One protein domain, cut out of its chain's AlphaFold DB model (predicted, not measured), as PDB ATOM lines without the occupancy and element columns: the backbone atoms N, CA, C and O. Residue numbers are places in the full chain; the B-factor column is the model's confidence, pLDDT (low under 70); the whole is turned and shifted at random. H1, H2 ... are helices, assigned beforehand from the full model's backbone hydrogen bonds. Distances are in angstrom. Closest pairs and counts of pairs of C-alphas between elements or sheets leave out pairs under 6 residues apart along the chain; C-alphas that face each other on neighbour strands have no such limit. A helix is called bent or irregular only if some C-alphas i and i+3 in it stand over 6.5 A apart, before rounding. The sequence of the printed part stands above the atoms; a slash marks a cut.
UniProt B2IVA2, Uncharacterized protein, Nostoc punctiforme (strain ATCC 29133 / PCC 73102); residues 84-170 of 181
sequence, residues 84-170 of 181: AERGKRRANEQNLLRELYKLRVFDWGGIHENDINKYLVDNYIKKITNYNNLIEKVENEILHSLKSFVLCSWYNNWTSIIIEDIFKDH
ATOM      1  N   ALA A  84      16.575   5.935 -12.178       92.25
ATOM      2  CA  ALA A  84      15.472   5.002 -11.950       92.25
ATOM      3  C   ALA A  84      14.699   4.675 -13.244       92.25
ATOM      4  O   ALA A  84      14.322   3.523 -13.483       92.25
ATOM      5  N   GLU A  85      14.463   5.674 -14.099       90.94
ATOM      6  CA  GLU A  85      13.801   5.481 -15.393       90.94
ATOM      7  C   GLU A  85      14.726   4.828 -16.424       90.94
ATOM      8  O   GLU A  85      14.330   3.898 -17.137       90.94
ATOM      9  N   ARG A  86      15.972   5.298 -16.484       93.38
ATOM     10  CA  ARG A  86      17.006   4.851 -17.408       93.38
ATOM     11  C   ARG A  86      17.416   3.409 -17.133       93.38
ATOM     12  O   ARG A  86      17.602   2.662 -18.087       93.38
ATOM     13  N   GLY A  87      17.452   2.968 -15.874       92.88
ATOM     14  CA  GLY A  87      17.739   1.577 -15.511       92.88
ATOM     15  C   GLY A  87      16.796   0.572 -16.185       92.88
ATOM     16  O   GLY A  87      17.249  -0.441 -16.720       92.88
ATOM     17  N   LYS A  88      15.495   0.889 -16.265       89.19
ATOM     18  CA  LYS A  88      14.505   0.056 -16.975       89.19
ATOM     19  C   LYS A  88      14.758   0.016 -18.485       89.19
ATOM     20  O   LYS A  88      14.567  -1.027 -19.106       89.19
ATOM     21  N   ARG A  89      15.181   1.138 -19.079       91.69
ATOM     22  CA  ARG A  89      15.472   1.233 -20.520       91.69
ATOM     23  C   ARG A  89      16.779   0.533 -20.887       91.69
ATOM     24  O   ARG A  89      16.763  -0.270 -21.814       91.69
ATOM     25  N   ARG A  90      17.854   0.728 -20.113       94.38
ATOM     26  CA  ARG A  90      19.155   0.051 -20.296       94.38
ATOM     27  C   ARG A  90      19.004  -1.471 -20.342       94.38
ATOM     28  O   ARG A  90      19.609  -2.111 -21.193       94.38
ATOM     29  N   ALA A  91      18.152  -2.042 -19.486       93.88
ATOM     30  CA  ALA A  91      17.898  -3.485 -19.463       93.88
ATOM     31  C   ALA A  91      17.326  -4.030 -20.790       93.88
ATOM     32  O   ALA A  91      17.644  -5.150 -21.181       93.88
ATOM     33  N   ASN A  92      16.520  -3.235 -21.500       93.06
ATOM     34  CA  ASN A  92      15.865  -3.634 -22.750       93.06
ATOM     35  C   ASN A  92      16.546  -3.077 -24.012       93.06
ATOM     36  O   ASN A  92      16.179  -3.459 -25.123       93.06
ATOM     37  N   GLU A  93      17.534  -2.196 -23.862       94.88
ATOM     38  CA  GLU A  93      18.148  -1.444 -24.960       94.88
ATOM     39  C   GLU A  93      18.782  -2.354 -26.015       94.88
ATOM     40  O   GLU A  93      18.560  -2.161 -27.207       94.88
ATOM     41  N   GLN A  94      19.500  -3.402 -25.598       95.50
ATOM     42  CA  GLN A  94      20.104  -4.347 -26.544       95.50
ATOM     43  C   GLN A  94      19.056  -5.057 -27.408       95.50
ATOM     44  O   GLN A  94      19.277  -5.266 -28.600       95.50
ATOM     45  N   ASN A  95      17.910  -5.414 -26.824       96.38
ATOM     46  CA  ASN A  95      16.816  -6.028 -27.572       96.38
ATOM     47  C   ASN A  95      16.190  -5.019 -28.536       96.38
ATOM     48  O   ASN A  95      15.985  -5.348 -29.700       96.38
ATOM     49  N   LEU A  96      15.961  -3.782 -28.087       96.31
ATOM     50  CA  LEU A  96      15.448  -2.717 -28.944       96.31
ATOM     51  C   LEU A  96      16.371  -2.460 -30.145       96.31
ATOM     52  O   LEU A  96      15.894  -2.408 -31.274       96.31
ATOM     53  N   LEU A  97      17.687  -2.375 -29.928       96.44
ATOM     54  CA  LEU A  97      18.664  -2.214 -31.008       96.44
ATOM     55  C   LEU A  97      18.570  -3.355 -32.026       96.44
ATOM     56  O   LEU A  97      18.525  -3.097 -33.227       96.44
ATOM     57  N   ARG A  98      18.473  -4.613 -31.571       96.94
ATOM     58  CA  ARG A  98      18.298  -5.773 -32.466       96.94
ATOM     59  C   ARG A  98      17.039  -5.659 -33.325       96.94
ATOM     60  O   ARG A  98      17.099  -5.995 -34.504       96.94
ATOM     61  N   GLU A  99      15.928  -5.196 -32.757       97.19
ATOM     62  CA  GLU A  99      14.693  -4.960 -33.513       97.19
ATOM     63  C   GLU A  99      14.861  -3.828 -34.532       97.19
ATOM     64  O   GLU A  99      14.463  -3.982 -35.685       97.19
ATOM     65  N   LEU A 100      15.506  -2.723 -34.149       96.50
ATOM     66  CA  LEU A 100      15.762  -1.591 -35.045       96.50
ATOM     67  C   LEU A 100      16.628  -1.991 -36.244       96.50
ATOM     68  O   LEU A 100      16.314  -1.618 -37.373       96.50
ATOM     69  N   TYR A 101      17.648  -2.831 -36.040       95.38
ATOM     70  CA  TYR A 101      18.493  -3.349 -37.124       95.38
ATOM     71  C   TYR A 101      17.751  -4.246 -38.134       95.38
ATOM     72  O   TYR A 101      18.291  -4.525 -39.209       95.38
ATOM     73  N   LYS A 102      16.523  -4.703 -37.841       96.06
ATOM     74  CA  LYS A 102      15.703  -5.440 -38.821       96.06
ATOM     75  C   LYS A 102      15.191  -4.532 -39.939       96.06
ATOM     76  O   LYS A 102      14.962  -5.019 -41.048       96.06
ATOM     77  N   LEU A 103      15.035  -3.233 -39.683       93.75
ATOM     78  CA  LEU A 103      14.637  -2.269 -40.703       93.75
ATOM     79  C   LEU A 103      15.861  -1.858 -41.535       93.75
ATOM     80  O   LEU A 103      16.637  -0.994 -41.146       93.75
ATOM     81  N   ARG A 104      16.047  -2.507 -42.689       88.75
ATOM     82  CA  ARG A 104      17.196  -2.256 -43.584       88.75
ATOM     83  C   ARG A 104      16.967  -1.146 -44.599       88.75
ATOM     84  O   ARG A 104      17.926  -0.578 -45.108       88.75
ATOM     85  N   VAL A 105      15.706  -0.891 -44.929       86.50
ATOM     86  CA  VAL A 105      15.301   0.122 -45.902       86.50
ATOM     87  C   VAL A 105      14.495   1.165 -45.153       86.50
ATOM     88  O   VAL A 105      13.510   0.830 -44.496       86.50
ATOM     89  N   PHE A 106      14.945   2.411 -45.243       83.94
ATOM     90  CA  PHE A 106      14.258   3.554 -44.668       83.94
ATOM     91  C   PHE A 106      13.587   4.331 -45.799       83.94
ATOM     92  O   PHE A 106      14.242   5.072 -46.529       83.94
ATOM     93  N   ASP A 107      12.291   4.097 -45.967       85.75
ATOM     94  CA  ASP A 107      11.456   4.704 -46.998       85.75
ATOM     95  C   ASP A 107      10.130   5.137 -46.369       85.75
ATOM     96  O   ASP A 107       9.471   4.354 -45.688       85.75
ATOM     97  N   TRP A 108       9.739   6.391 -46.579       82.62
ATOM     98  CA  TRP A 108       8.488   6.949 -46.064       82.62
ATOM     99  C   TRP A 108       7.269   6.583 -46.918       82.62
ATOM    100  O   TRP A 108       6.144   6.921 -46.556       82.62
ATOM    101  N   GLY A 109       7.466   5.906 -48.056       77.44
ATOM    102  CA  GLY A 109       6.374   5.470 -48.924       77.44
ATOM    103  C   GLY A 109       5.584   6.638 -49.522       77.44
ATOM    104  O   GLY A 109       4.389   6.510 -49.766       77.44
ATOM    105  N   GLY A 110       6.223   7.799 -49.699       75.81
ATOM    106  CA  GLY A 110       5.607   9.014 -50.248       75.81
ATOM    107  C   GLY A 110       4.666   9.770 -49.298       75.81
ATOM    108  O   GLY A 110       4.142  10.818 -49.679       75.81
ATOM    109  N   ILE A 111       4.466   9.292 -48.064       77.00
ATOM    110  CA  ILE A 111       3.707  10.007 -47.029       77.00
ATOM    111  C   ILE A 111       4.695  10.847 -46.220       77.00
ATOM    112  O   ILE A 111       5.360  10.358 -45.310       77.00
ATOM    113  N   HIS A 112       4.808  12.126 -46.579       65.88
ATOM    114  CA  HIS A 112       5.676  13.088 -45.885       65.88
ATOM    115  C   HIS A 112       4.918  13.980 -44.893       65.88
ATOM    116  O   HIS A 112       5.538  14.739 -44.150       65.88
ATOM    117  N   GLU A 113       3.584  13.920 -44.888       64.38
ATOM    118  CA  GLU A 113       2.767  14.680 -43.948       64.38
ATOM    119  C   GLU A 113       2.606  13.924 -42.626       64.38
ATOM    120  O   GLU A 113       2.393  12.713 -42.601       64.38
ATOM    121  N   ASN A 114       2.623  14.667 -41.516       68.62
ATOM    122  CA  ASN A 114       2.323  14.127 -40.185       68.62
ATOM    123  C   ASN A 114       0.839  13.733 -40.021       68.62
ATOM    124  O   ASN A 114       0.473  13.159 -38.997       68.62
ATOM    125  N   ASP A 115      -0.012  14.048 -41.005       81.31
ATOM    126  CA  ASP A 115      -1.438  13.732 -41.014       81.31
ATOM    127  C   ASP A 115      -1.786  12.805 -42.187       81.31
ATOM    128  O   ASP A 115      -2.116  13.232 -43.297       81.31
ATOM    129  N   ILE A 116      -1.737  11.501 -41.912       86.12
ATOM    130  CA  ILE A 116      -2.134  10.455 -42.861       86.12
ATOM    131  C   ILE A 116      -3.579  10.653 -43.325       86.12
ATOM    132  O   ILE A 116      -3.881  10.423 -44.494       86.12
ATOM    133  N   ASN A 117      -4.486  11.069 -42.436       87.50
ATOM    134  CA  ASN A 117      -5.897  11.198 -42.794       87.50
ATOM    135  C   ASN A 117      -6.075  12.290 -43.836       87.50
ATOM    136  O   ASN A 117      -6.741  12.073 -44.847       87.50
ATOM    137  N   LYS A 118      -5.435  13.440 -43.620       88.62
ATOM    138  CA  LYS A 118      -5.438  14.525 -44.596       88.62
ATOM    139  C   LYS A 118      -4.847  14.072 -45.931       88.62
ATOM    140  O   LYS A 118      -5.484  14.267 -46.965       88.62
ATOM    141  N   TYR A 119      -3.703  13.387 -45.903       88.12
ATOM    142  CA  TYR A 119      -3.080  12.834 -47.103       88.12
ATOM    143  C   TYR A 119      -4.031  11.904 -47.878       88.12
ATOM    144  O   TYR A 119      -4.198  12.067 -49.088       88.12
ATOM    145  N   LEU A 120      -4.696  10.964 -47.196       91.12
ATOM    146  CA  LEU A 120      -5.647  10.037 -47.818       91.12
ATOM    147  C   LEU A 120      -6.862  10.771 -48.396       91.12
ATOM    148  O   LEU A 120      -7.298  10.484 -49.514       91.12
ATOM    149  N   VAL A 121      -7.391  11.745 -47.653       91.50
ATOM    150  CA  VAL A 121      -8.543  12.546 -48.071       91.50
ATOM    151  C   VAL A 121      -8.236  13.340 -49.339       91.50
ATOM    152  O   VAL A 121      -9.014  13.299 -50.295       91.50
ATOM    153  N   ASP A 122      -7.110  14.050 -49.356       90.12
ATOM    154  CA  ASP A 122      -6.775  14.993 -50.422       90.12
ATOM    155  C   ASP A 122      -6.217  14.303 -51.678       90.12
ATOM    156  O   ASP A 122      -6.353  14.835 -52.784       90.12
ATOM    157  N   ASN A 123      -5.626  13.109 -51.548       89.44
ATOM    158  CA  ASN A 123      -5.036  12.387 -52.682       89.44
ATOM    159  C   ASN A 123      -5.915  11.274 -53.252       89.44
ATOM    160  O   ASN A 123      -5.849  11.036 -54.456       89.44
ATOM    161  N   TYR A 124      -6.771  10.651 -52.439       92.88
ATOM    162  CA  TYR A 124      -7.563   9.498 -52.871       92.88
ATOM    163  C   TYR A 124      -9.067   9.754 -52.738       92.88
ATOM    164  O   TYR A 124      -9.777   9.744 -53.742       92.88
ATOM    165  N   ILE A 125      -9.565  10.062 -51.534       93.69
ATOM    166  CA  ILE A 125     -11.015  10.062 -51.244       93.69
ATOM    167  C   ILE A 125     -11.768  11.135 -52.042       93.69
ATOM    168  O   ILE A 125     -12.800  10.846 -52.639       93.69
ATOM    169  N   LYS A 126     -11.266  12.376 -52.085       94.19
ATOM    170  CA  LYS A 126     -11.938  13.468 -52.818       94.19
ATOM    171  C   LYS A 126     -11.747  13.394 -54.337       94.19
ATOM    172  O   LYS A 126     -12.471  14.068 -55.065       94.19
ATOM    173  N   LYS A 127     -10.754  12.637 -54.818       94.50
ATOM    174  CA  LYS A 127     -10.339  12.616 -56.232       94.50
ATOM    175  C   LYS A 127     -10.854  11.400 -56.998       94.50
ATOM    176  O   LYS A 127     -11.019  11.482 -58.212       94.50
ATOM    177  N   ILE A 128     -11.104  10.284 -56.315       95.44
ATOM    178  CA  ILE A 128     -11.491   9.021 -56.943       95.44
ATOM    179  C   ILE A 128     -12.968   8.750 -56.657       95.44
ATOM    180  O   ILE A 128     -13.355   8.463 -55.530       95.44
ATOM    181  N   THR A 129     -13.798   8.814 -57.697       95.44
ATOM    182  CA  THR A 129     -15.238   8.514 -57.609       95.44
ATOM    183  C   THR A 129     -15.575   7.082 -58.023       95.44
ATOM    184  O   THR A 129     -16.611   6.550 -57.632       95.44
ATOM    185  N   ASN A 130     -14.710   6.437 -58.813       97.75
ATOM    186  CA  ASN A 130     -14.898   5.060 -59.252       97.75
ATOM    187  C   ASN A 130     -14.403   4.077 -58.182       97.75
ATOM    188  O   ASN A 130     -13.228   4.089 -57.816       97.75
ATOM    189  N   TYR A 131     -15.293   3.194 -57.735       96.44
ATOM    190  CA  TYR A 131     -15.005   2.228 -56.678       96.44
ATOM    191  C   TYR A 131     -13.861   1.262 -57.022       96.44
ATOM    192  O   TYR A 131     -12.963   1.074 -56.208       96.44
ATOM    193  N   ASN A 132     -13.848   0.692 -58.230       97.50
ATOM    194  CA  ASN A 132     -12.825  -0.285 -58.619       97.50
ATOM    195  C   ASN A 132     -11.430   0.353 -58.674       97.50
ATOM    196  O   ASN A 132     -10.471  -0.241 -58.196       97.50
ATOM    197  N   ASN A 133     -11.332   1.587 -59.181       96.56
ATOM    198  CA  ASN A 133     -10.084   2.357 -59.153       96.56
ATOM    199  C   ASN A 133      -9.641   2.644 -57.707       96.56
ATOM    200  O   ASN A 133      -8.470   2.496 -57.374       96.56
ATOM    201  N   LEU A 134     -10.571   3.001 -56.813       96.50
ATOM    202  CA  LEU A 134     -10.229   3.212 -55.405       96.50
ATOM    203  C   LEU A 134      -9.660   1.936 -54.767       96.50
ATOM    204  O   LEU A 134      -8.643   2.019 -54.086       96.50
ATOM    205  N   ILE A 135     -10.275   0.776 -55.013       97.00
ATOM    206  CA  ILE A 135      -9.767  -0.517 -54.531       97.00
ATOM    207  C   ILE A 135      -8.365  -0.797 -55.084       97.00
ATOM    208  O   ILE A 135      -7.464  -1.104 -54.308       97.00
ATOM    209  N   GLU A 136      -8.142  -0.593 -56.384       96.50
ATOM    210  CA  GLU A 136      -6.824  -0.771 -57.004       96.50
ATOM    211  C   GLU A 136      -5.753   0.111 -56.338       96.50
ATOM    212  O   GLU A 136      -4.655  -0.358 -56.034       96.50
ATOM    213  N   LYS A 137      -6.072   1.381 -56.054       95.12
ATOM    214  CA  LYS A 137      -5.165   2.300 -55.346       95.12
ATOM    215  C   LYS A 137      -4.919   1.890 -53.899       95.12
ATOM    216  O   LYS A 137      -3.802   2.050 -53.403       95.12
ATOM    217  N   VAL A 138      -5.931   1.357 -53.218       93.88
ATOM    218  CA  VAL A 138      -5.781   0.846 -51.850       93.88
ATOM    219  C   VAL A 138      -4.787  -0.310 -51.810       93.88
ATOM    220  O   VAL A 138      -3.862  -0.291 -50.996       93.88
ATOM    221  N   GLU A 139      -4.954  -1.284 -52.699       93.69
ATOM    222  CA  GLU A 139      -4.155  -2.510 -52.705       93.69
ATOM    223  C   GLU A 139      -2.722  -2.274 -53.193       93.69
ATOM    224  O   GLU A 139      -1.778  -2.794 -52.594       93.69
ATOM    225  N   ASN A 140      -2.547  -1.460 -54.239       90.69
ATOM    226  CA  ASN A 140      -1.257  -1.330 -54.920       90.69
ATOM    227  C   ASN A 140      -0.405  -0.143 -54.446       90.69
ATOM    228  O   ASN A 140       0.813  -0.179 -54.607       90.69
ATOM    229  N   GLU A 141      -1.007   0.898 -53.861       90.88
ATOM    230  CA  GLU A 141      -0.280   2.103 -53.431       90.88
ATOM    231  C   GLU A 141      -0.413   2.341 -51.928       90.88
ATOM    232  O   GLU A 141       0.577   2.272 -51.198       90.88
ATOM    233  N   ILE A 142      -1.640   2.570 -51.444       92.00
ATOM    234  CA  ILE A 142      -1.880   3.018 -50.066       92.00
ATOM    235  C   ILE A 142      -1.336   2.003 -49.059       92.00
ATOM    236  O   ILE A 142      -0.696   2.396 -48.084       92.00
ATOM    237  N   LEU A 143      -1.550   0.704 -49.284       91.38
ATOM    238  CA  LEU A 143      -1.067  -0.335 -48.375       91.38
ATOM    239  C   LEU A 143       0.462  -0.309 -48.230       91.38
ATOM    240  O   LEU A 143       0.982  -0.414 -47.115       91.38
ATOM    241  N   HIS A 144       1.181  -0.152 -49.344       89.56
ATOM    242  CA  HIS A 144       2.635  -0.052 -49.333       89.56
ATOM    243  C   HIS A 144       3.088   1.219 -48.605       89.56
ATOM    244  O   HIS A 144       3.892   1.139 -47.674       89.56
ATOM    245  N   SER A 145       2.509   2.366 -48.962       89.50
ATOM    246  CA  SER A 145       2.812   3.660 -48.354       89.50
ATOM    247  C   SER A 145       2.580   3.675 -46.843       89.50
ATOM    248  O   SER A 145       3.451   4.100 -46.087       89.50
ATOM    249  N   LEU A 146       1.444   3.147 -46.378       90.38
ATOM    250  CA  LEU A 146       1.122   3.062 -44.952       90.38
ATOM    251  C   LEU A 146       2.073   2.133 -44.202       90.38
ATOM    252  O   LEU A 146       2.521   2.472 -43.108       90.38
ATOM    253  N   LYS A 147       2.412   0.973 -44.780       91.75
ATOM    254  CA  LYS A 147       3.387   0.056 -44.180       91.75
ATOM    255  C   LYS A 147       4.737   0.750 -43.987       91.75
ATOM    256  O   LYS A 147       5.291   0.705 -42.889       91.75
ATOM    257  N   SER A 148       5.240   1.395 -45.035       90.75
ATOM    258  CA  SER A 148       6.500   2.143 -45.023       90.75
ATOM    259  C   SER A 148       6.472   3.276 -43.988       90.75
ATOM    260  O   SER A 148       7.355   3.355 -43.131       90.75
ATOM    261  N   PHE A 149       5.397   4.068 -43.962       90.69
ATOM    262  CA  PHE A 149       5.188   5.125 -42.973       90.69
ATOM    263  C   PHE A 149       5.212   4.606 -41.528       90.69
ATOM    264  O   PHE A 149       5.898   5.181 -40.680       90.69
ATOM    265  N   VAL A 150       4.487   3.524 -41.224       91.62
ATOM    266  CA  VAL A 150       4.418   2.961 -39.864       91.62
ATOM    267  C   VAL A 150       5.792   2.474 -39.409       91.62
ATOM    268  O   VAL A 150       6.206   2.776 -38.290       91.62
ATOM    269  N   LEU A 151       6.519   1.759 -40.274       94.25
ATOM    270  CA  LEU A 151       7.851   1.241 -39.957       94.25
ATOM    271  C   LEU A 151       8.863   2.370 -39.717       94.25
ATOM    272  O   LEU A 151       9.590   2.331 -38.724       94.25
ATOM    273  N   CYS A 152       8.875   3.394 -40.573       92.00
ATOM    274  CA  CYS A 152       9.762   4.548 -40.419       92.00
ATOM    275  C   CYS A 152       9.403   5.400 -39.199       92.00
ATOM    276  O   CYS A 152      10.299   5.816 -38.468       92.00
ATOM    277  N   SER A 153       8.113   5.601 -38.920       91.56
ATOM    278  CA  SER A 153       7.650   6.320 -37.725       91.56
ATOM    279  C   SER A 153       8.041   5.593 -36.441       91.56
ATOM    280  O   SER A 153       8.546   6.211 -35.503       91.56
ATOM    281  N   TRP A 154       7.858   4.270 -36.408       95.25
ATOM    282  CA  TRP A 154       8.290   3.430 -35.295       95.25
ATOM    283  C   TRP A 154       9.805   3.518 -35.095       95.25
ATOM    284  O   TRP A 154      10.256   3.798 -33.984       95.25
ATOM    285  N   TYR A 155      10.588   3.354 -36.167       95.38
ATOM    286  CA  TYR A 155      12.043   3.453 -36.106       95.38
ATOM    287  C   TYR A 155      12.486   4.828 -35.596       95.38
ATOM    288  O   TYR A 155      13.260   4.898 -34.646       95.38
ATOM    289  N   ASN A 156      11.942   5.912 -36.159       93.25
ATOM    290  CA  ASN A 156      12.266   7.287 -35.782       93.25
ATOM    291  C   ASN A 156      11.959   7.587 -34.306       93.25
ATOM    292  O   ASN A 156      12.765   8.203 -33.609       93.25
ATOM    293  N   ASN A 157      10.811   7.125 -33.807       94.00
ATOM    294  CA  ASN A 157      10.451   7.271 -32.399       94.00
ATOM    295  C   ASN A 157      11.501   6.624 -31.481       94.00
ATOM    296  O   ASN A 157      11.989   7.249 -30.541       94.00
ATOM    297  N   TRP A 158      11.867   5.372 -31.755       96.00
ATOM    298  CA  TRP A 158      12.775   4.629 -30.883       96.00
ATOM    299  C   TRP A 158      14.230   5.072 -31.003       96.00
ATOM    300  O   TRP A 158      14.925   5.123 -29.989       96.00
ATOM    301  N   THR A 159      14.696   5.444 -32.197       95.62
ATOM    302  CA  THR A 159      16.041   6.013 -32.344       95.62
ATOM    303  C   THR A 159      16.147   7.374 -31.676       95.62
ATOM    304  O   THR A 159      17.160   7.630 -31.032       95.62
ATOM    305  N   SER A 160      15.103   8.207 -31.730       94.94
ATOM    306  CA  SER A 160      15.063   9.485 -31.012       94.94
ATOM    307  C   SER A 160      15.207   9.290 -29.498       94.94
ATOM    308  O   SER A 160      16.012   9.977 -28.874       94.94
ATOM    309  N   ILE A 161      14.515   8.299 -28.918       93.12
ATOM    310  CA  ILE A 161      14.654   7.941 -27.493       93.12
ATOM    311  C   ILE A 161      16.082   7.475 -27.169       93.12
ATOM    312  O   ILE A 161      16.645   7.896 -26.163       93.12
ATOM    313  N   ILE A 162      16.690   6.628 -28.010       94.88
ATOM    314  CA  ILE A 162      18.067   6.145 -27.799       94.88
ATOM    315  C   ILE A 162      19.073   7.296 -27.884       94.88
ATOM    316  O   ILE A 162      19.952   7.407 -27.035       94.88
ATOM    317  N   ILE A 163      18.949   8.161 -28.892       94.94
ATOM    318  CA  ILE A 163      19.820   9.329 -29.062       94.94
ATOM    319  C   ILE A 163      19.706  10.246 -27.841       94.94
ATOM    320  O   ILE A 163      20.721  10.689 -27.306       94.94
ATOM    321  N   GLU A 164      18.486  10.497 -27.360       93.62
ATOM    322  CA  GLU A 164      18.249  11.276 -26.148       93.62
ATOM    323  C   GLU A 164      18.904  10.634 -24.913       93.62
ATOM    324  O   GLU A 164      19.586  11.331 -24.162       93.62
ATOM    325  N   ASP A 165      18.759   9.318 -24.725       93.88
ATOM    326  CA  ASP A 165      19.414   8.579 -23.639       93.88
ATOM    327  C   ASP A 165      20.957   8.664 -23.742       93.88
ATOM    328  O   ASP A 165      21.614   8.864 -22.723       93.88
ATOM    329  N   ILE A 166      21.550   8.616 -24.946       94.44
ATOM    330  CA  ILE A 166      23.005   8.786 -25.152       94.44
ATOM    331  C   ILE A 166      23.480  10.158 -24.656       94.44
ATOM    332  O   ILE A 166      24.498  10.251 -23.967       94.44
ATOM    333  N   PHE A 167      22.753  11.231 -24.983       94.94
ATOM    334  CA  PHE A 167      23.091  12.565 -24.483       94.94
ATOM    335  C   PHE A 167      22.900  12.655 -22.967       94.94
ATOM    336  O   PHE A 167      23.764  13.179 -22.267       94.94
ATOM    337  N   LYS A 168      21.795  12.128 -22.440       93.75
ATOM    338  CA  LYS A 168      21.482  12.182 -21.006       93.75
ATOM    339  C   LYS A 168      22.413  11.333 -20.136       93.75
ATOM    340  O   LYS A 168      22.612  11.679 -18.977       93.75
ATOM    341  N   ASP A 169      23.011  10.276 -20.683       94.50
ATOM    342  CA  ASP A 169      24.012   9.449 -19.996       94.50
ATOM    343  C   ASP A 169      25.383  10.154 -19.866       94.50
ATOM    344  O   ASP A 169      26.251   9.714 -19.108       94.50
ATOM    345  N   HIS A 170      25.617  11.262 -20.577       95.19
ATOM    346  CA  HIS A 170      26.898  11.960 -20.533       95.19
ATOM    347  C   HIS A 170      27.075  12.774 -19.235       95.19
ATOM    348  O   HIS A 170      26.309  13.687 -18.951       95.19
TER     349      HIS A 170
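What this domain is: This is residues 84 to 170 of the 181 residues of an uncharacterized protein of Nostoc punctiforme (strain ATCC 29133 / PCC 73102) (UniProt B2IVA2). What shape is seen first? A loose rod is built along one long bent helix, H3, with H1 near its arm H3b towards one end and H2 near its arm H3a towards the other. The long link of residues 101 to 115 runs past H3b from H1 to H2. What is it made of? The printed part has 87 residues, with three named helices in the order H1, H2, H3 and no named strand: all helix. It is only just loose, close to extended, with a radius of gyration of the C-alphas of 17.9 A and spans of 56 by 22 by 17 A.

Where its parts are: Where do H1 and H2 lie? H1, residues 84 to 100, begins at C-alpha 84 (15.472, 5.002, -11.950), measures 24.0 A and has a kink of 53 degrees near residue 94. It is irregular, C-alphas 91 and 94 being 7.5 A apart; H2, residues 116 to 125, 12.2 A long, is only just irregular, with 6.6 A from C-alpha 122 to 125. Where is H3? By its hydrogen bonds residues 131 to 168 were assigned as one helix, but it is bent, C-alphas 140 and 143 being 6.6 A apart. H3a is residues 131 to 140, 14.3 A; H3b is residues 143 to 168, 37.6 A, ending at C-alpha 168 (21.482, 12.182, -21.006).

How they stand to each other: What is near H3b? H1 is close but not clearly touching, C-alphas of Leu 100 and Tyr 155 closest at 6.4 A, at a steep tilt of 41 degrees, opposite ways. H3a stands to H3b at a steep tilt of 42 degrees. What is near H3a? H2 is close but not clearly touching, C-alphas of Tyr 124 and Leu 134 closest at 7.3 A, at a steep tilt of 45 degrees, opposite ways. H1 and H2 are apart. How are the backbones? Every O i to N i+4 pair is within hydrogen-bond range in H3a and H3b, against 9 of 13 in H1 and 5 of 6 in H2.

The domain as a whole: How large is it? The two C-alphas farthest apart, those of Asn 130 and His 170, are 57.4 A apart. Is anything cut or uncertain? The printed part has no cut; the link H1 to H2 is long and H2 to H3 is tight. Residues 112 to 114 have pLDDT under 70.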